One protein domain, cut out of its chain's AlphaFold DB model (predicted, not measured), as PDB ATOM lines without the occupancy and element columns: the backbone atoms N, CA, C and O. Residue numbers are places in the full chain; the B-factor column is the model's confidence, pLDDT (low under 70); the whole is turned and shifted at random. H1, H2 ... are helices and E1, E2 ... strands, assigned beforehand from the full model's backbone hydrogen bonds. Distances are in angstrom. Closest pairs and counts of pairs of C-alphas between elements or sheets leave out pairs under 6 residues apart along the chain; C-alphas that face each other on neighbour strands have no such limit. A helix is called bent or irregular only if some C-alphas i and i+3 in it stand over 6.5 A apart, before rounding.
ATOM      1  N   GLN A  27     -25.348  29.192  47.457       59.19
ATOM      2  CA  GLN A  27     -24.589  30.350  47.003       59.19
ATOM      3  C   GLN A  27     -23.818  30.104  45.696       59.19
ATOM      4  O   GLN A  27     -23.694  31.024  44.890       59.19
ATOM      5  N   ASP A  28     -23.367  28.875  45.446       61.75
ATOM      6  CA  ASP A  28     -22.719  28.491  44.188       61.75
ATOM      7  C   ASP A  28     -23.762  28.384  43.069       61.75
ATOM      8  O   ASP A  28     -23.533  28.846  41.958       61.75
ATOM      9  N   GLU A  29     -24.972  27.910  43.376       72.25
ATOM     10  CA  GLU A  29     -26.090  27.919  42.422       72.25
ATOM     11  C   GLU A  29     -26.518  29.349  42.037       72.25
ATOM     12  O   GLU A  29     -26.863  29.620  40.887       72.25
ATOM     13  N   PHE A  30     -26.409  30.305  42.968       82.44
ATOM     14  CA  PHE A  30     -26.679  31.717  42.695       82.44
ATOM     15  C   PHE A  30     -25.674  32.340  41.719       82.44
ATOM     16  O   PHE A  30     -26.079  33.099  40.832       82.44
ATOM     17  N   CYS A  31     -24.385  32.013  41.842       85.94
ATOM     18  CA  CYS A  31     -23.356  32.476  40.907       85.94
ATOM     19  C   CYS A  31     -23.335  31.672  39.597       85.94
ATOM     20  O   CYS A  31     -22.698  32.083  38.632       85.94
ATOM     21  N   GLY A  32     -24.089  30.577  39.517       78.88
ATOM     22  CA  GLY A  32     -24.067  29.679  38.372       78.88
ATOM     23  C   GLY A  32     -22.895  28.691  38.440       78.88
ATOM     24  O   GLY A  32     -22.152  28.649  39.417       78.88
ATOM     25  N   PRO A  33     -22.739  27.839  37.415       66.19
ATOM     26  CA  PRO A  33     -21.795  26.728  37.460       66.19
ATOM     27  C   PRO A  33     -20.353  27.209  37.678       66.19
ATOM     28  O   PRO A  33     -19.821  28.015  36.911       66.19
ATOM     29  N   LEU A  34     -19.717  26.674  38.724       61.69
ATOM     30  CA  LEU A  34     -18.325  26.951  39.072       61.69
ATOM     31  C   LEU A  34     -17.381  26.546  37.926       61.69
ATOM     32  O   LEU A  34     -17.525  25.473  37.341       61.69
ATOM     33  N   GLY A  35     -16.370  27.375  37.649       55.47
ATOM     34  CA  GLY A  35     -15.244  27.008  36.779       55.47
ATOM     35  C   GLY A  35     -15.374  27.364  35.294       55.47
ATOM     36  O   GLY A  35     -14.501  26.988  34.515       55.47
ATOM     37  N   LEU A  36     -16.404  28.111  34.881       60.75
ATOM     38  CA  LEU A  36     -16.449  28.685  33.533       60.75
ATOM     39  C   LEU A  36     -15.612  29.972  33.468       60.75
ATOM     40  O   LEU A  36     -15.832  30.908  34.238       60.75
ATOM     41  N   LEU A  37     -14.661  30.036  32.529       64.38
ATOM     42  CA  LEU A  37     -13.939  31.274  32.221       64.38
ATOM     43  C   LEU A  37     -14.941  32.353  31.792       64.38
ATOM     44  O   LEU A  37     -15.765  32.125  30.909       64.38
ATOM     45  N   GLY A  38     -14.877  33.517  32.440       69.31
ATOM     46  CA  GLY A  38     -15.843  34.598  32.235       69.31
ATOM     47  C   GLY A  38     -17.199  34.372  32.914       69.31
ATOM     48  O   GLY A  38     -18.125  35.124  32.640       69.31
ATOM     49  N   GLY A  39     -17.345  33.362  33.777       83.94
ATOM     50  CA  GLY A  39     -18.514  33.183  34.641       83.94
ATOM     51  C   GLY A  39     -18.466  34.058  35.897       83.94
ATOM     52  O   GLY A  39     -17.451  34.684  36.208       83.94
ATOM     53  N   PHE A  40     -19.574  34.087  36.634       89.81
ATOM     54  CA  PHE A  40     -19.620  34.709  37.953       89.81
ATOM     55  C   PHE A  40     -18.905  33.827  38.982       89.81
ATOM     56  O   PHE A  40     -19.136  32.622  39.065       89.81
ATOM     57  N   THR A  41     -18.067  34.440  39.807       89.69
ATOM     58  CA  THR A  41     -17.431  33.818  40.966       89.69
ATOM     59  C   THR A  41     -17.994  34.417  42.245       89.69
ATOM     60  O   THR A  41     -18.382  35.583  42.289       89.69
ATOM     61  N   ARG A  42     -18.085  33.615  43.304       90.50
ATOM     62  CA  ARG A  42     -18.625  34.064  44.589       90.50
ATOM     63  C   ARG A  42     -17.719  35.117  45.232       90.50
ATOM     64  O   ARG A  42     -16.506  34.939  45.287       90.50
ATOM     65  N   VAL A  43     -18.328  36.162  45.792       90.94
ATOM     66  CA  VAL A  43     -17.656  37.111  46.690       90.94
ATOM     67  C   VAL A  43     -17.805  36.620  48.131       90.94
ATOM     68  O   VAL A  43     -18.911  36.307  48.582       90.94
ATOM     69  N   ASP A  44     -16.697  36.542  48.867       90.31
ATOM     70  CA  ASP A  44     -16.714  36.193  50.288       90.31
ATOM     71  C   ASP A  44     -17.040  37.423  51.150       90.31
ATOM     72  O   ASP A  44     -16.170  38.222  51.499       90.31
ATOM     73  N   LEU A  45     -18.318  37.560  51.508       90.31
ATOM     74  CA  LEU A  45     -18.828  38.676  52.311       90.31
ATOM     75  C   LEU A  45     -18.318  38.687  53.760       90.31
ATOM     76  O   LEU A  45     -18.449  39.707  54.430       90.31
ATOM     77  N   SER A  46     -17.737  37.586  54.250       89.00
ATOM     78  CA  SER A  46     -17.140  37.542  55.593       89.00
ATOM     79  C   SER A  46     -15.789  38.259  55.662       89.00
ATOM     80  O   SER A  46     -15.316  38.604  56.745       89.00
ATOM     81  N   GLN A  47     -15.174  38.513  54.505       85.44
ATOM     82  CA  GLN A  47     -13.893  39.193  54.400       85.44
ATOM     83  C   GLN A  47     -14.092  40.676  54.107       85.44
ATOM     84  O   GLN A  47     -14.887  41.051  53.248       85.44
ATOM     85  N   ASN A  48     -13.289  41.535  54.735       90.06
ATOM     86  CA  ASN A  48     -13.213  42.952  54.382       90.06
ATOM     87  C   ASN A  48     -12.294  43.165  53.161       90.06
ATOM     88  O   ASN A  48     -11.229  43.774  53.260       90.06
ATOM     89  N   SER A  49     -12.666  42.574  52.025       91.38
ATOM     90  CA  SER A  49     -11.909  42.654  50.774       91.38
ATOM     91  C   SER A  49     -12.382  43.820  49.898       91.38
ATOM     92  O   SER A  49     -13.515  44.292  50.024       91.38
ATOM     93  N   THR A  50     -11.554  44.249  48.937       90.00
ATOM     94  CA  THR A  50     -11.964  45.240  47.921       90.00
ATOM     95  C   THR A  50     -13.207  44.784  47.155       90.00
ATOM     96  O   THR A  50     -14.084  45.596  46.877       90.00
ATOM     97  N   GLN A  51     -13.321  43.484  46.867       89.56
ATOM     98  CA  GLN A  51     -14.480  42.903  46.184       89.56
ATOM     99  C   GLN A  51     -15.735  42.956  47.059       89.56
ATOM    100  O   GLN A  51     -16.814  43.256  46.558       89.56
ATOM    101  N   THR A  52     -15.597  42.719  48.366       93.00
ATOM    102  CA  THR A  52     -16.698  42.840  49.330       93.00
ATOM    103  C   THR A  52     -17.189  44.277  49.413       93.00
ATOM    104  O   THR A  52     -18.395  44.510  49.375       93.00
ATOM    105  N   ARG A  53     -16.271  45.248  49.481       93.88
ATOM    106  CA  ARG A  53     -16.627  46.670  49.483       93.88
ATOM    107  C   ARG A  53     -17.344  47.069  48.190       93.88
ATOM    108  O   ARG A  53     -18.428  47.634  48.270       93.88
ATOM    109  N   ALA A  54     -16.802  46.698  47.031       92.19
ATOM    110  CA  ALA A  54     -17.426  46.976  45.736       92.19
ATOM    111  C   ALA A  54     -18.811  46.312  45.598       92.19
ATOM    112  O   ALA A  54     -19.746  46.920  45.090       92.19
ATOM    113  N   ALA A  55     -19.000  45.101  46.134       94.31
ATOM    114  CA  ALA A  55     -20.311  44.453  46.166       94.31
ATOM    115  C   ALA A  55     -21.329  45.204  47.053       94.31
ATOM    116  O   ALA A  55     -22.511  45.269  46.711       94.31
ATOM    117  N   HIS A  56     -20.888  45.801  48.167       95.31
ATOM    118  CA  HIS A  56     -21.745  46.669  48.984       95.31
ATOM    119  C   HIS A  56     -22.061  47.987  48.273       95.31
ATOM    120  O   HIS A  56     -23.198  48.443  48.330       95.31
ATOM    121  N   GLU A  57     -21.098  48.580  47.571       94.44
ATOM    122  CA  GLU A  57     -21.327  49.769  46.743       94.44
ATOM    123  C   GLU A  57     -22.335  49.472  45.620       94.44
ATOM    124  O   GLU A  57     -23.288  50.228  45.442       94.44
ATOM    125  N   ALA A  58     -22.219  48.319  44.953       93.94
ATOM    126  CA  ALA A  58     -23.191  47.846  43.968       93.94
ATOM    127  C   ALA A  58     -24.597  47.702  44.569       93.94
ATOM    128  O   ALA A  58     -25.579  48.162  43.983       93.94
ATOM    129  N   MET A  59     -24.700  47.123  45.769       95.38
ATOM    130  CA  MET A  59     -25.964  47.048  46.504       95.38
ATOM    131  C   MET A  59     -26.537  48.426  46.804       95.38
ATOM    132  O   MET A  59     -27.724  48.641  46.577       95.38
ATOM    133  N   LEU A  60     -25.728  49.357  47.306       94.88
ATOM    134  CA  LEU A  60     -26.192  50.702  47.629       94.88
ATOM    135  C   LEU A  60     -26.661  51.439  46.373       94.88
ATOM    136  O   LEU A  60     -27.705  52.082  46.416       94.88
ATOM    137  N   SER A  61     -25.959  51.294  45.247       92.31
ATOM    138  CA  SER A  61     -26.373  51.838  43.949       92.31
ATOM    139  C   SER A  61     -27.748  51.309  43.526       92.31
ATOM    140  O   SER A  61     -28.651  52.093  43.230       92.31
ATOM    141  N   ALA A  62     -27.948  49.987  43.577       90.94
ATOM    142  CA  ALA A  62     -29.229  49.360  43.251       90.94
ATOM    143  C   ALA A  62     -30.352  49.746  44.229       90.94
ATOM    144  O   ALA A  62     -31.461  50.081  43.808       90.94
ATOM    145  N   TYR A  63     -30.068  49.737  45.530       91.56
ATOM    146  CA  TYR A  63     -31.017  50.098  46.578       91.56
ATOM    147  C   TYR A  63     -31.463  51.556  46.459       91.56
ATOM    148  O   TYR A  63     -32.660  51.832  46.468       91.56
ATOM    149  N   ASN A  64     -30.520  52.484  46.278       90.44
ATOM    150  CA  ASN A  64     -30.813  53.906  46.114       90.44
ATOM    151  C   ASN A  64     -31.670  54.168  44.875       90.44
ATOM    152  O   ASN A  64     -32.550  55.025  44.909       90.44
ATOM    153  N   LEU A  65     -31.427  53.437  43.784       86.69
ATOM    154  CA  LEU A  65     -32.256  53.525  42.589       86.69
ATOM    155  C   LEU A  65     -33.675  53.006  42.841       86.69
ATOM    156  O   LEU A  65     -34.632  53.633  42.400       86.69
ATOM    157  N   MET A  66     -33.805  51.898  43.572       84.56
ATOM    158  CA  MET A  66     -35.086  51.289  43.926       84.56
ATOM    159  C   MET A  66     -35.952  52.223  44.775       84.56
ATOM    160  O   MET A  66     -37.091  52.486  44.414       84.56
ATOM    161  N   ILE A  67     -35.421  52.765  45.877       84.69
ATOM    162  CA  ILE A  67     -36.205  53.615  46.791       84.69
ATOM    163  C   ILE A  67     -36.552  54.987  46.197       84.69
ATOM    164  O   ILE A  67     -37.462  55.651  46.684       84.69
ATOM    165  N   LYS A  68     -35.837  55.421  45.148       82.38
ATOM    166  CA  LYS A  68     -36.170  56.626  44.374       82.38
ATOM    167  C   LYS A  68     -37.330  56.408  43.402       82.38
ATOM    168  O   LYS A  68     -37.852  57.394  42.883       82.38
ATOM    169  N   GLN A  69     -37.723  55.163  43.124       73.88
ATOM    170  CA  GLN A  69     -38.883  54.899  42.279       73.88
ATOM    171  C   GLN A  69     -40.149  55.344  43.025       73.88
ATOM    172  O   GLN A  69     -40.430  54.879  44.131       73.88
ATOM    173  N   SER A  70     -40.915  56.261  42.426       59.31
ATOM    174  CA  SER A  70     -42.098  56.882  43.046       59.31
ATOM    175  C   SER A  70     -43.164  55.865  43.459       59.31
ATOM    176  O   SER A  70     -43.876  56.068  44.439       59.31
ATOM    177  N   ASN A  71     -43.224  54.737  42.754       67.31
ATOM    178  CA  ASN A  71     -44.136  53.646  43.054       67.31
ATOM    179  C   ASN A  71     -43.795  52.922  44.366       67.31
ATOM    180  O   ASN A  71     -44.710  52.417  44.994       67.31
ATOM    181  N   VAL A  72     -42.541  52.861  44.832       69.31
ATOM    182  CA  VAL A  72     -42.222  52.116  46.067       69.31
ATOM    183  C   VAL A  72     -42.946  52.728  47.261       69.31
ATOM    184  O   VAL A  72     -43.620  52.011  47.992       69.31
ATOM    185  N   LEU A  73     -42.876  54.048  47.430       65.56
ATOM    186  CA  LEU A  73     -43.548  54.735  48.538       65.56
ATOM    187  C   LEU A  73     -45.081  54.643  48.430       65.56
ATOM    188  O   LEU A  73     -45.746  54.404  49.436       65.56
ATOM    189  N   GLU A  74     -45.638  54.756  47.221       68.12
ATOM    190  CA  GLU A  74     -47.083  54.593  46.987       68.12
ATOM    191  C   GLU A  74     -47.575  53.163  47.268       68.12
ATOM    192  O   GLU A  74     -48.637  52.969  47.862       68.12
ATOM    193  N   LEU A  75     -46.802  52.147  46.870       69.25
ATOM    194  CA  LEU A  75     -47.167  50.733  46.997       69.25
ATOM    195  C   LEU A  75     -47.117  50.256  48.448       69.25
ATOM    196  O   LEU A  75     -47.965  49.469  48.882       69.25
ATOM    197  N   VAL A  76     -46.148  50.762  49.209       73.56
ATOM    198  CA  VAL A  76     -46.070  50.512  50.643       73.56
ATOM    199  C   VAL A  76     -47.291  51.128  51.351       73.56
ATOM    200  O   VAL A  76     -47.928  50.449  52.161       73.56
ATOM    201  N   GLY A  77     -47.679  52.356  50.977       75.81
ATOM    202  CA  GLY A  77     -48.854  53.066  51.496       75.81
ATOM    203  C   GLY A  77     -48.890  53.178  53.025       75.81
ATOM    204  O   GLY A  77     -47.873  53.021  53.692       75.81
ATOM    205  N   ASP A  78     -50.082  53.399  53.586       79.69
ATOM    206  CA  ASP A  78     -50.295  53.595  55.030       79.69
ATOM    207  C   ASP A  78     -50.339  52.265  55.803       79.69
ATOM    208  O   ASP A  78     -51.363  51.863  56.361       79.69
ATOM    209  N   ALA A  79     -49.240  51.509  55.766       81.25
ATOM    210  CA  ALA A  79     -49.158  50.191  56.397       81.25
ATOM    211  C   ALA A  79     -49.052  50.247  57.933       81.25
ATOM    212  O   ALA A  79     -49.341  49.245  58.596       81.25
ATOM    213  N   CYS A  80     -48.644  51.386  58.501       84.75
ATOM    214  CA  CYS A  80     -48.501  51.558  59.944       84.75
ATOM    215  C   CYS A  80     -49.846  51.786  60.639       84.75
ATOM    216  O   CYS A  80     -50.786  52.331  60.060       84.75
ATOM    217  N   SER A  81     -49.952  51.409  61.918       83.06
ATOM    218  CA  SER A  81     -51.224  51.495  62.658       83.06
ATOM    219  C   SER A  81     -51.702  52.936  62.900       83.06
ATOM    220  O   SER A  81     -52.883  53.162  63.153       83.06
ATOM    221  N   ASN A  82     -50.802  53.913  62.797       82.88
ATOM    222  CA  ASN A  82     -51.080  55.352  62.844       82.88
ATOM    223  C   ASN A  82     -51.481  55.947  61.474       82.88
ATOM    224  O   ASN A  82     -51.683  57.156  61.387       82.88
ATOM    225  N   GLY A  83     -51.559  55.131  60.417       80.50
ATOM    226  CA  GLY A  83     -51.851  55.583  59.059       80.50
ATOM    227  C   GLY A  83     -50.680  56.267  58.348       80.50
ATOM    228  O   GLY A  83     -50.915  56.971  57.377       80.50
ATOM    229  N   SER A  84     -49.437  56.112  58.821       83.94
ATOM    230  CA  SER A  84     -48.247  56.599  58.115       83.94
ATOM    231  C   SER A  84     -47.630  55.517  57.219       83.94
ATOM    232  O   SER A  84     -47.822  54.319  57.470       83.94
ATOM    233  N   PRO A  85     -46.819  55.898  56.215       85.19
ATOM    234  CA  PRO A  85     -45.949  54.945  55.548       85.19
ATOM    235  C   PRO A  85     -44.854  54.445  56.506       85.19
ATOM    236  O   PRO A  85     -44.389  55.213  57.356       85.19
ATOM    237  N   PRO A  86     -44.435  53.175  56.402       87.88
ATOM    238  CA  PRO A  86     -43.294  52.648  57.128       87.88
ATOM    239  C   PRO A  86     -41.984  53.187  56.555       87.88
ATOM    240  O   PRO A  86     -41.870  53.539  55.379       87.88
ATOM    241  N   GLU A  87     -40.965  53.190  57.399       88.81
ATOM    242  CA  GLU A  87     -39.600  53.505  57.015       88.81
ATOM    243  C   GLU A  87     -38.950  52.302  56.328       88.81
ATOM    244  O   GLU A  87     -38.978  51.179  56.839       88.81
ATOM    245  N   ILE A  88     -38.309  52.547  55.184       88.56
ATOM    246  CA  ILE A  88     -37.463  51.557  54.511       88.56
ATOM    247  C   ILE A  88     -36.054  51.670  55.094       88.56
ATOM    248  O   ILE A  88     -35.416  52.722  55.006       88.56
ATOM    249  N   ARG A  89     -35.566  50.600  55.723       91.38
ATOM    250  CA  ARG A  89     -34.285  50.611  56.445       91.38
ATOM    251  C   ARG A  89     -33.099  50.395  55.511       91.38
ATOM    252  O   ARG A  89     -33.249  50.080  54.334       91.38
ATOM    253  N   SER A  90     -31.887  50.544  56.033       92.25
ATOM    254  CA  SER A  90     -30.678  50.258  55.256       92.25
ATOM    255  C   SER A  90     -30.683  48.814  54.730       92.25
ATOM    256  O   SER A  90     -31.076  47.903  55.463       92.25
ATOM    257  N   PRO A  91     -30.243  48.583  53.482       94.75
ATOM    258  CA  PRO A  91     -30.222  47.252  52.897       94.75
ATOM    259  C   PRO A  91     -29.109  46.386  53.500       94.75
ATOM    260  O   PRO A  91     -28.065  46.883  53.929       94.75
ATOM    261  N   SER A  92     -29.318  45.074  53.469       95.50
ATOM    262  CA  SER A  92     -28.362  44.042  53.853       95.50
ATOM    263  C   SER A  92     -28.059  43.132  52.666       95.50
ATOM    264  O   SER A  92     -28.963  42.536  52.073       95.50
ATOM    265  N   LEU A  93     -26.773  42.996  52.342       94.88
ATOM    266  CA  LEU A  93     -26.290  42.138  51.264       94.88
ATOM    267  C   LEU A  93     -26.284  40.676  51.723       94.88
ATOM    268  O   LEU A  93     -25.622  40.335  52.700       94.88
ATOM    269  N   GLN A  94     -27.001  39.806  51.015       94.06
ATOM    270  CA  GLN A  94     -27.089  38.376  51.337       94.06
ATOM    271  C   GLN A  94     -26.085  37.550  50.556       94.06
ATOM    272  O   GLN A  94     -25.388  36.689  51.098       94.06
ATOM    273  N   ARG A  95     -26.039  37.781  49.244       93.69
ATOM    274  CA  ARG A  95     -25.173  37.051  48.325       93.69
ATOM    275  C   ARG A  95     -24.644  38.011  47.281       93.69
ATOM    276  O   ARG A  95     -25.348  38.915  46.839       93.69
ATOM    277  N   ALA A  96     -23.404  37.783  46.879       94.25
ATOM    278  CA  ALA A  96     -22.786  38.524  45.803       94.25
ATOM    279  C   ALA A  96     -21.886  37.611  44.978       94.25
ATOM    280  O   ALA A  96     -21.204  36.729  45.508       94.25
ATOM    281  N   CYS A  97     -21.879  37.864  43.679       94.19
ATOM    282  CA  CYS A  97     -20.964  37.266  42.733       94.19
ATOM    283  C   CYS A  97     -20.348  38.357  41.870       94.19
ATOM    284  O   CYS A  97     -21.001  39.358  41.576       94.19
ATOM    285  N   ILE A  98     -19.125  38.129  41.418       92.94
ATOM    286  CA  ILE A  98     -18.389  39.024  40.538       92.94
ATOM    287  C   ILE A  98     -18.053  38.309  39.232       92.94
ATOM    288  O   ILE A  98     -17.677  37.143  39.232       92.94
ATOM    289  N   GLN A  99     -18.186  39.002  38.111       92.50
ATOM    290  CA  GLN A  99     -17.764  38.525  36.802       92.50
ATOM    291  C   GLN A  99     -16.841  39.582  36.182       92.50
ATOM    292  O   GLN A  99     -17.295  40.703  35.927       92.50
ATOM    293  N   PRO A 100     -15.559  39.263  35.936       89.44
ATOM    294  CA  PRO A 100     -14.653  40.174  35.251       89.44
ATOM    295  C   PRO A 100     -15.023  40.282  33.765       89.44
ATOM    296  O   PRO A 100     -15.193  39.274  33.079       89.44
ATOM    297  N   VAL A 101     -15.128  41.514  33.272       88.81
ATOM    298  CA  VAL A 101     -15.396  41.879  31.869       88.81
ATOM    299  C   VAL A 101     -14.476  43.055  31.484       88.81
ATOM    300  O   VAL A 101     -13.381  43.176  32.030       88.81
ATOM    301  N   ALA A 102     -14.885  43.959  30.587       87.88
ATOM    302  CA  ALA A 102     -14.241  45.271  30.416       87.88
ATOM    303  C   ALA A 102     -14.567  46.226  31.593       87.88
ATOM    304  O   ALA A 102     -14.986  47.362  31.397       87.88
ATOM    305  N   GLY A 103     -14.417  45.721  32.817       90.19
ATOM    306  CA  GLY A 103     -14.994  46.232  34.057       90.19
ATOM    307  C   GLY A 103     -15.374  45.049  34.946       90.19
ATOM    308  O   GLY A 103     -14.795  43.964  34.821       90.19
ATOM    309  N   PHE A 104     -16.390  45.217  35.783       91.56
ATOM    310  CA  PHE A 104     -16.902  44.156  36.645       91.56
ATOM    311  C   PHE A 104     -18.426  44.147  36.655       91.56
ATOM    312  O   PHE A 104     -19.059  45.177  36.841       91.56
ATOM    313  N   ASN A 105     -19.027  42.973  36.491       93.25
ATOM    314  CA  ASN A 105     -20.437  42.776  36.812       93.25
ATOM    315  C   ASN A 105     -20.552  42.210  38.226       93.25
ATOM    316  O   ASN A 105     -19.924  41.201  38.544       93.25
ATOM    317  N   TYR A 106     -21.412  42.810  39.039       94.56
ATOM    318  CA  TYR A 106     -21.768  42.357  40.376       94.56
ATOM    319  C   TYR A 106     -23.202  41.850  40.374       94.56
ATOM    320  O   TYR A 106     -24.139  42.640  40.295       94.56
ATOM    321  N   LYS A 107     -23.388  40.534  40.473       94.44
ATOM    322  CA  LYS A 107     -24.707  39.938  40.705       94.44
ATOM    323  C   LYS A 107     -24.950  39.912  42.205       94.44
ATOM    324  O   LYS A 107     -24.218  39.241  42.928       94.44
ATOM    325  N   ILE A 108     -25.963  40.628  42.664       94.88
ATOM    326  CA  ILE A 108     -26.234  40.853  44.082       94.88
ATOM    327  C   ILE A 108     -27.653  40.423  44.440       94.88
ATOM    328  O   ILE A 108     -28.573  40.524  43.631       94.88
ATOM    329  N   ASP A 109     -27.800  39.937  45.663       94.31
ATOM    330  CA  ASP A 109     -29.063  39.615  46.315       94.31
ATOM    331  C   ASP A 109     -29.075  40.325  47.664       94.31
ATOM    332  O   ASP A 109     -28.180  40.108  48.488       94.31
ATOM    333  N   PHE A 110     -30.042  41.209  47.865       94.31
ATOM    334  CA  PHE A 110     -30.133  42.031  49.062       94.31
ATOM    335  C   PHE A 110     -31.582  42.195  49.512       94.31
ATOM    336  O   PHE A 110     -32.521  42.068  48.722       94.31
ATOM    337  N   TRP A 111     -31.756  42.526  50.790       94.50
ATOM    338  CA  TRP A 111     -33.059  42.874  51.351       94.50
ATOM    339  C   TRP A 111     -32.976  44.055  52.311       94.50
ATOM    340  O   TRP A 111     -31.904  44.418  52.780       94.50
ATOM    341  N   SER A 112     -34.120  44.658  52.599       93.25
ATOM    342  CA  SER A 112     -34.312  45.704  53.596       93.25
ATOM    343  C   SER A 112     -35.623  45.465  54.348       93.25
ATOM    344  O   SER A 112     -36.580  44.925  53.787       93.25
ATOM    345  N   ASN A 113     -35.659  45.839  55.626       92.62
ATOM    346  CA  ASN A 113     -36.877  45.818  56.430       92.62
ATOM    347  C   ASN A 113     -37.746  47.046  56.155       92.62
ATOM    348  O   ASN A 113     -37.241  48.152  55.953       92.62
ATOM    349  N   LEU A 114     -39.058  46.843  56.252       90.31
ATOM    350  CA  LEU A 114     -40.054  47.904  56.350       90.31
ATOM    351  C   LEU A 114     -40.514  47.975  57.801       90.31
ATOM    352  O   LEU A 114     -41.069  47.007  58.325       90.31
ATOM    353  N   GLU A 115     -40.276  49.106  58.451       91.50
ATOM    354  CA  GLU A 115     -40.499  49.263  59.886       91.50
ATOM    355  C   GLU A 115     -41.431  50.438  60.184       91.50
ATOM    356  O   GLU A 115     -41.304  51.517  59.614       91.50
ATOM    357  N   CYS A 116     -42.360  50.236  61.112       89.50
ATOM    358  CA  CYS A 116     -43.187  51.292  61.682       89.50
ATOM    359  C   CYS A 116     -42.669  51.659  63.069       89.50
ATOM    360  O   CYS A 116     -42.357  50.775  63.869       89.50
ATOM    361  N   ILE A 117     -42.617  52.956  63.374       87.88
ATOM    362  CA  ILE A 117     -42.336  53.442  64.726       87.88
ATOM    363  C   ILE A 117     -43.676  53.663  65.430       87.88
ATOM    364  O   ILE A 117     -44.381  54.636  65.169       87.88
ATOM    365  N   GLU A 118     -44.030  52.753  66.331       83.81
ATOM    366  CA  GLU A 118     -45.280  52.778  67.089       83.81
ATOM    367  C   GLU A 118     -44.968  52.894  68.583       83.81
ATOM    368  O   GLU A 118     -44.317  52.024  69.155       83.81
ATOM    369  N   HIS A 119     -45.418  53.969  69.239       79.50
ATOM    370  CA  HIS A 119     -45.239  54.173  70.687       79.50
ATOM    371  C   HIS A 119     -43.797  53.933  71.188       79.50
ATOM    372  O   HIS A 119     -43.593  53.317  72.231       79.50
ATOM    373  N   HIS A 120     -42.801  54.431  70.445       79.06
ATOM    374  CA  HIS A 120     -41.359  54.247  70.697       79.06
ATOM    375  C   HIS A 120     -40.802  52.835  70.458       79.06
ATOM    376  O   HIS A 120     -39.626  52.603  70.726       79.06
ATOM    377  N   ASN A 121     -41.599  51.921  69.905       85.38
ATOM    378  CA  ASN A 121     -41.158  50.601  69.475       85.38
ATOM    379  C   ASN A 121     -41.094  50.514  67.950       85.38
ATOM    380  O   ASN A 121     -41.928  51.070  67.236       85.38
ATOM    381  N   THR A 122     -40.113  49.766  67.460       88.25
ATOM    382  CA  THR A 122     -39.970  49.442  66.043       88.25
ATOM    383  C   THR A 122     -40.704  48.141  65.748       88.25
ATOM    384  O   THR A 122     -40.388  47.102  66.329       88.25
ATOM    385  N   VAL A 123     -41.678  48.189  64.843       89.06
ATOM    386  CA  VAL A 123     -42.471  47.032  64.421       89.06
ATOM    387  C   VAL A 123     -42.148  46.708  62.969       89.06
ATOM    388  O   VAL A 123     -42.306  47.556  62.093       89.06
ATOM    389  N   LEU A 124     -41.723  45.474  62.704       89.00
ATOM    390  CA  LEU A 124     -41.536  44.979  61.344       89.00
ATOM    391  C   LEU A 124     -42.903  44.787  60.681       89.00
ATOM    392  O   LEU A 124     -43.723  44.007  61.162       89.00
ATOM    393  N   VAL A 125     -43.133  45.469  59.564       88.94
ATOM    394  CA  VAL A 125     -44.386  45.378  58.798       88.94
ATOM    395  C   VAL A 125     -44.197  44.783  57.412       88.94
ATOM    396  O   VAL A 125     -45.173  44.570  56.692       88.94
ATOM    397  N   GLY A 126     -42.961  44.478  57.030       89.19
ATOM    398  CA  GLY A 126     -42.675  43.880  55.744       89.19
ATOM    399  C   GLY A 126     -41.198  43.889  55.386       89.19
ATOM    400  O   GLY A 126     -40.341  44.222  56.202       89.19
ATOM    401  N   SER A 127     -40.913  43.541  54.139       90.00
ATOM    402  CA  SER A 127     -39.569  43.549  53.585       90.00
ATOM    403  C   SER A 127     -39.564  43.942  52.115       90.00
ATOM    404  O   SER A 127     -40.553  43.826  51.392       90.00
ATOM    405  N   LEU A 128     -38.407  44.404  51.676       89.31
ATOM    406  CA  LEU A 128     -38.088  44.700  50.295       89.31
ATOM    407  C   LEU A 128     -36.883  43.848  49.919       89.31
ATOM    408  O   LEU A 128     -35.911  43.822  50.663       89.31
ATOM    409  N   SER A 129     -36.930  43.144  48.796       90.69
ATOM    410  CA  SER A 129     -35.814  42.312  48.336       90.69
ATOM    411  C   SER A 129     -35.638  42.406  46.832       90.69
ATOM    412  O   SER A 129     -36.609  42.592  46.100       90.69
ATOM    413  N   ALA A 130     -34.403  42.283  46.360       90.75
ATOM    414  CA  ALA A 130     -34.120  42.298  44.935       90.75
ATOM    415  C   ALA A 130     -32.889  41.461  44.598       90.75
ATOM    416  O   ALA A 130     -31.906  41.430  45.339       90.75
ATOM    417  N   ILE A 131     -32.943  40.850  43.416       92.25
ATOM    418  CA  ILE A 131     -31.785  40.256  42.759       92.25
ATOM    419  C   ILE A 131     -31.515  41.083  41.510       92.25
ATOM    420  O   ILE A 131     -32.389  41.228  40.656       92.25
ATOM    421  N   THR A 132     -30.307  41.623  41.391       92.62
ATOM    422  CA  THR A 132     -29.921  42.433  40.233       92.62
ATOM    423  C   THR A 132     -28.456  42.237  39.869       92.62
ATOM    424  O   THR A 132     -27.687  41.616  40.604       92.62
ATOM    425  N   THR A 133     -28.080  42.739  38.698       93.38
ATOM    426  CA  THR A 133     -26.690  42.859  38.266       93.38
ATOM    427  C   THR A 133     -26.333  44.333  38.131       93.38
ATOM    428  O   THR A 133     -27.075  45.100  37.524       93.38
ATOM    429  N   VAL A 134     -25.190  44.723  38.678       93.69
ATOM    430  CA  VAL A 134     -24.660  46.084  38.601       93.69
ATOM    431  C   VAL A 134     -23.322  46.039  37.887       93.69
ATOM    432  O   VAL A 134     -22.463  45.236  38.241       93.69
ATOM    433  N   TYR A 135     -23.156  46.872  36.872       92.62
ATOM    434  CA  TYR A 135     -21.930  46.984  36.105       92.62
ATOM    435  C   TYR A 135     -21.073  48.138  36.627       92.62
ATOM    436  O   TYR A 135     -21.526  49.275  36.723       92.62
ATOM    437  N   GLU A 136     -19.820  47.844  36.939       91.31
ATOM    438  CA  GLU A 136     -18.775  48.816  37.231       91.31
ATOM    439  C   GLU A 136     -17.846  48.926  36.008       91.31
ATOM    440  O   GLU A 136     -17.139  47.963  35.684       91.31
ATOM    441  N   PRO A 137     -17.818  50.073  35.310       88.00
ATOM    442  CA  PRO A 137     -16.862  50.298  34.231       88.00
ATOM    443  C   PRO A 137     -15.425  50.373  34.759       88.00
ATOM    444  O   PRO A 137     -15.190  50.832  35.878       88.00
ATOM    445  N   LEU A 138     -14.439  50.018  33.928       84.69
ATOM    446  CA  LEU A 138     -13.040  50.323  34.240       84.69
ATOM    447  C   LEU A 138     -12.860  51.835  34.399       84.69
ATOM    448  O   LEU A 138     -13.160  52.601  33.483       84.69
ATOM    449  N   ALA A 139     -12.325  52.259  35.542       78.19
ATOM    450  CA  ALA A 139     -11.983  53.655  35.748       78.19
ATOM    451  C   ALA A 139     -10.910  54.088  34.734       78.19
ATOM    452  O   ALA A 139      -9.794  53.558  34.722       78.19
ATOM    453  N   SER A 140     -11.224  55.074  33.892       71.88
ATOM    454  CA  SER A 140     -10.194  55.829  33.181       71.88
ATOM    455  C   SER A 140      -9.419  56.705  34.168       71.88
ATOM    456  O   SER A 140      -9.942  57.117  35.204       71.88
ATOM    457  N   SER A 141      -8.144  56.973  33.873       62.16
ATOM    458  CA  SER A 141      -7.265  57.741  34.762       62.16
ATOM    459  C   SER A 141      -7.917  59.065  35.195       62.16
ATOM    460  O   SER A 141      -8.210  59.917  34.360       62.16
ATOM    461  N   GLY A 142      -8.154  59.222  36.503       59.41
ATOM    462  CA  GLY A 142      -8.668  60.455  37.108       59.41
ATOM    463  C   GLY A 142     -10.193  60.606  37.170       59.41
ATOM    464  O   GLY A 142     -10.659  61.625  37.673       59.41
ATOM    465  N   THR A 143     -10.976  59.625  36.715       64.44
ATOM    466  CA  THR A 143     -12.449  59.669  36.779       64.44
ATOM    467  C   THR A 143     -12.996  58.633  37.754       64.44
ATOM    468  O   THR A 143     -12.578  57.475  37.719       64.44
ATOM    469  N   VAL A 144     -13.959  59.031  38.590       66.25
ATOM    470  CA  VAL A 144     -14.769  58.086  39.370       66.25
ATOM    471  C   VAL A 144     -15.687  57.351  38.395       66.25
ATOM    472  O   VAL A 144     -16.375  57.988  37.601       66.25
ATOM    473  N   SER A 145     -15.651  56.021  38.419       70.25
ATOM    474  CA  SER A 145     -16.525  55.190  37.596       70.25
ATOM    475  C   SER A 145     -17.890  55.087  38.273       70.25
ATOM    476  O   SER A 145     -17.976  54.611  39.405       70.25
ATOM    477  N   GLU A 146     -18.947  55.575  37.624       82.12
ATOM    478  CA  GLU A 146     -20.307  55.428  38.142       82.12
ATOM    479  C   GLU A 146     -20.832  54.022  37.842       82.12
ATOM    480  O   GLU A 146     -20.706  53.506  36.729       82.12
ATOM    481  N   MET A 147     -21.413  53.387  38.860       87.19
ATOM    482  CA  MET A 147     -22.004  52.064  38.717       87.19
ATOM    483  C   MET A 147     -23.321  52.138  37.944       87.19
ATOM    484  O   MET A 147     -24.217  52.906  38.288       87.19
ATOM    485  N   GLN A 148     -23.466  51.270  36.948       89.38
ATOM    486  CA  GLN A 148     -24.656  51.159  36.114       89.38
ATOM    487  C   GLN A 148     -25.516  49.998  36.602       89.38
ATOM    488  O   GLN A 148     -25.101  48.840  36.588       89.38
ATOM    489  N   VAL A 149     -26.729  50.295  37.055       86.44
ATOM    490  CA  VAL A 149     -27.650  49.277  37.573       86.44
ATOM    491  C   VAL A 149     -28.486  48.731  36.418       86.44
ATOM    492  O   VAL A 149     -29.242  49.476  35.787       86.44
ATOM    493  N   ASN A 150     -28.377  47.427  36.143       84.00
ATOM    494  CA  ASN A 150     -29.238  46.792  35.148       84.00
ATOM    495  C   ASN A 150     -30.689  46.759  35.648       84.00
ATOM    496  O   ASN A 150     -30.909  46.691  36.858       84.00
ATOM    497  N   PRO A 151     -31.689  46.750  34.748       80.12
ATOM    498  CA  PRO A 151     -33.087  46.624  35.132       80.12
ATOM    499  C   PRO A 151     -33.324  45.375  35.979       80.12
ATOM    500  O   PRO A 151     -32.749  44.315  35.720       80.12
ATOM    501  N   PHE A 152     -34.191  45.496  36.977       79.06
ATOM    502  CA  PHE A 152     -34.492  44.415  37.909       79.06
ATOM    503  C   PHE A 152     -35.944  44.458  38.352       79.06
ATOM    504  O   PHE A 152     -36.596  45.491  38.261       79.06
ATOM    505  N   ASN A 153     -36.429  43.337  38.876       78.62
ATOM    506  CA  ASN A 153     -37.684  43.298  39.611       78.62
ATOM    507  C   ASN A 153     -37.351  43.134  41.090       78.62
ATOM    508  O   ASN A 153     -36.693  42.169  41.483       78.62
ATOM    509  N   ALA A 154     -37.805  44.078  41.901       83.31
ATOM    510  CA  ALA A 154     -37.817  43.943  43.342       83.31
ATOM    511  C   ALA A 154     -39.157  43.369  43.802       83.31
ATOM    512  O   ALA A 154     -40.205  43.600  43.197       83.31
ATOM    513  N   THR A 155     -39.111  42.611  44.887       85.00
ATOM    514  CA  THR A 155     -40.287  42.109  45.588       85.00
ATOM    515  C   THR A 155     -40.470  42.920  46.854       85.00
ATOM    516  O   THR A 155     -39.580  42.961  47.705       85.00
ATOM    517  N   LEU A 156     -41.631  43.552  46.964       84.69
ATOM    518  CA  LEU A 156     -42.092  44.249  48.146       84.69
ATOM    519  C   LEU A 156     -43.159  43.393  48.830       84.69
ATOM    520  O   LEU A 156     -44.207  43.109  48.253       84.69
ATOM    521  N   THR A 157     -42.903  43.011  50.071       84.25
ATOM    522  CA  THR A 157     -43.829  42.244  50.899       84.25
ATOM    523  C   THR A 157     -44.274  43.119  52.053       84.25
ATOM    524  O   THR A 157     -43.453  43.507  52.876       84.25
ATOM    525  N   VAL A 158     -45.569  43.396  52.159       82.25
ATOM    526  CA  VAL A 158     -46.157  44.084  53.317       82.25
ATOM    527  C   VAL A 158     -47.050  43.076  54.025       82.25
ATOM    528  O   VAL A 158     -47.973  42.560  53.422       82.25
ATOM    529  N   MET A 159     -46.811  42.780  55.302       76.56
ATOM    530  CA  MET A 159     -47.449  41.658  56.014       76.56
ATOM    531  C   MET A 159     -48.985  41.731  56.083       76.56
ATOM    532  O   MET A 159     -49.636  40.720  56.328       76.56
ATOM    533  N   ARG A 160     -49.574  42.914  55.874       65.75
ATOM    534  CA  ARG A 160     -51.032  43.126  55.807       65.75
ATOM    535  C   ARG A 160     -51.577  43.261  54.372       65.75
ATOM    536  O   ARG A 160     -52.756  43.565  54.216       65.75
ATOM    537  N   ARG A 161     -50.749  43.084  53.335       59.25
ATOM    538  CA  ARG A 161     -51.110  43.191  51.906       59.25
ATOM    539  C   ARG A 161     -50.495  42.035  51.098       59.25
ATOM    540  O   ARG A 161     -49.683  41.269  51.603       59.25
ATOM    541  N   GLU A 162     -50.913  41.886  49.844       60.41
ATOM    542  CA  GLU A 162     -50.308  40.926  48.911       60.41
ATOM    543  C   GLU A 162     -48.880  41.347  48.509       60.41
ATOM    544  O   GLU A 162     -48.496  42.505  48.672       60.41
ATOM    545  N   ASN A 163     -48.089  40.405  47.979       61.25
ATOM    546  CA  ASN A 163     -46.747  40.688  47.460       61.25
ATOM    547  C   ASN A 163     -46.834  41.565  46.207       61.25
ATOM    548  O   ASN A 163     -47.540  41.232  45.255       61.25
ATOM    549  N   ILE A 164     -46.058  42.641  46.176       67.69
ATOM    550  CA  ILE A 164     -46.058  43.626  45.098       67.69
ATOM    551  C   ILE A 164     -44.716  43.565  44.365       67.69
ATOM    552  O   ILE A 164     -43.653  43.607  44.983       67.69
ATOM    553  N   GLN A 165     -44.749  43.484  43.033       69.19
ATOM    554  CA  GLN A 165     -43.540  43.586  42.213       69.19
ATOM    555  C   GLN A 165     -43.262  45.041  41.840       69.19
ATOM    556  O   GLN A 165     -44.132  45.737  41.318       69.19
ATOM    557  N   VAL A 166     -42.030  45.480  42.077       64.69
ATOM    558  CA  VAL A 166     -41.557  46.828  41.767       64.69
ATOM    559  C   VAL A 166     -40.495  46.731  40.670       64.69
ATOM    560  O   VAL A 166     -39.425  46.169  40.919       64.69
ATOM    561  N   PRO A 167     -40.740  47.264  39.462       59.44
ATOM    562  CA  PRO A 167     -39.705  47.342  38.441       59.44
ATOM    563  C   PRO A 167     -38.671  48.421  38.796       59.44
ATOM    564  O   PRO A 167     -39.023  49.544  39.152       59.44
ATOM    565  N   GLY A 168     -37.394  48.088  38.654       58.88
ATOM    566  CA  GLY A 168     -36.271  49.016  38.611       58.88
ATOM    567  C   GLY A 168     -35.847  49.254  37.162       58.88
ATOM    568  O   GLY A 168     -35.639  48.305  36.403       58.88
ATOM    569  N   SER A 169     -35.730  50.518  36.759       51.53
ATOM    570  CA  SER A 169     -35.319  50.914  35.406       51.53
ATOM    571  C   SER A 169     -33.818  51.202  35.314       51.53
ATOM    572  O   SER A 169     -33.186  51.504  36.317       51.53
TER     573      SER A 169
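Overview. This is residues 27 to 169 of the 172 residues of an uncharacterized protein of Tetraselmis sp. GSL018 (UniProt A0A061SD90). One long, twisted sheet of five strands curls round the long helix H2, with the short helix H3 on the same face by E4 and E5 and the small helix H1 on the opposite face over E1. The long hairpin E2 and E3 runs through the sheet. The printed part has 143 residues, with three named helices followed by five named strands, H1 H2 H3 E1 E2 E3 E4 E5; the sheet's order is E1 E2 E3 E4 E5, all antiparallel, and the class is mixed, helices and strands. It is only just compact, close to loose, with a radius of gyration of the C-alphas of 16.9 A, and only just elongated, with spans of 52 by 34 by 27 A.

Along the chain. Find C-alpha 27 at (-24.589, 30.350, 47.003), where H1 begins and runs to residue 31. H2 takes residues 50 to 67, 25.7 A long, starting from C-alpha 50 at (-11.964, 45.240, 47.921). H3 follows at residues 70 to 76; it is neither bent nor irregular, but only just: C-alphas 70 and 73 are 6.1 A apart. Then read E1, residues 92 to 101, 25.6 A; E2, residues 103 to 118, 45.3 A; E3, residues 121 to 137, 42.8 A; E4, residues 152 to 158, 19.3 A; and E5, residues 164 to 168, ending at C-alpha 168 at (-36.271, 49.016, 38.611).

Arrangement. The strands form a meander, each the antiparallel neighbour of the one before. Look for N 97 and O 107 at 2.8 A between E1 and E2, N 112 and O 128 at 2.8 A between E2 and E3, N 129 and O 155 at 2.9 A between E3 and E4, and N 154 and O 166 at 2.8 A between E4 and E5. E1 bends by 64 degrees at residue 95, E2 by 53 degrees at 107 and E3 by 72 degrees at 125. H2 and H3 on one face make two layers with the sheet; the closest C-alphas of H2 and E3, Ala 58 and Val 134, are 5.8 A apart. H3 has a height over the sheet of 9.0 A. H1 is on the opposite face, over E1, at a height of 8.5 A. H1 and H2 have every O i to N i+4 pair within hydrogen-bond range; H3 has 2 of 3.

Size, cuts and confidence. The C-alphas of Leu 37 and His 119, the two farthest apart, stand 54.6 A from each other. The printed part has no cut. The links H1 to H2, H3 to E1 and E3 to E4 are long. The mean pLDDT of the printed part is 83.1; it is under 70 at residues 27 to 28, 33 to 38, 70 to 75, 141 to 144 and 160 to 169.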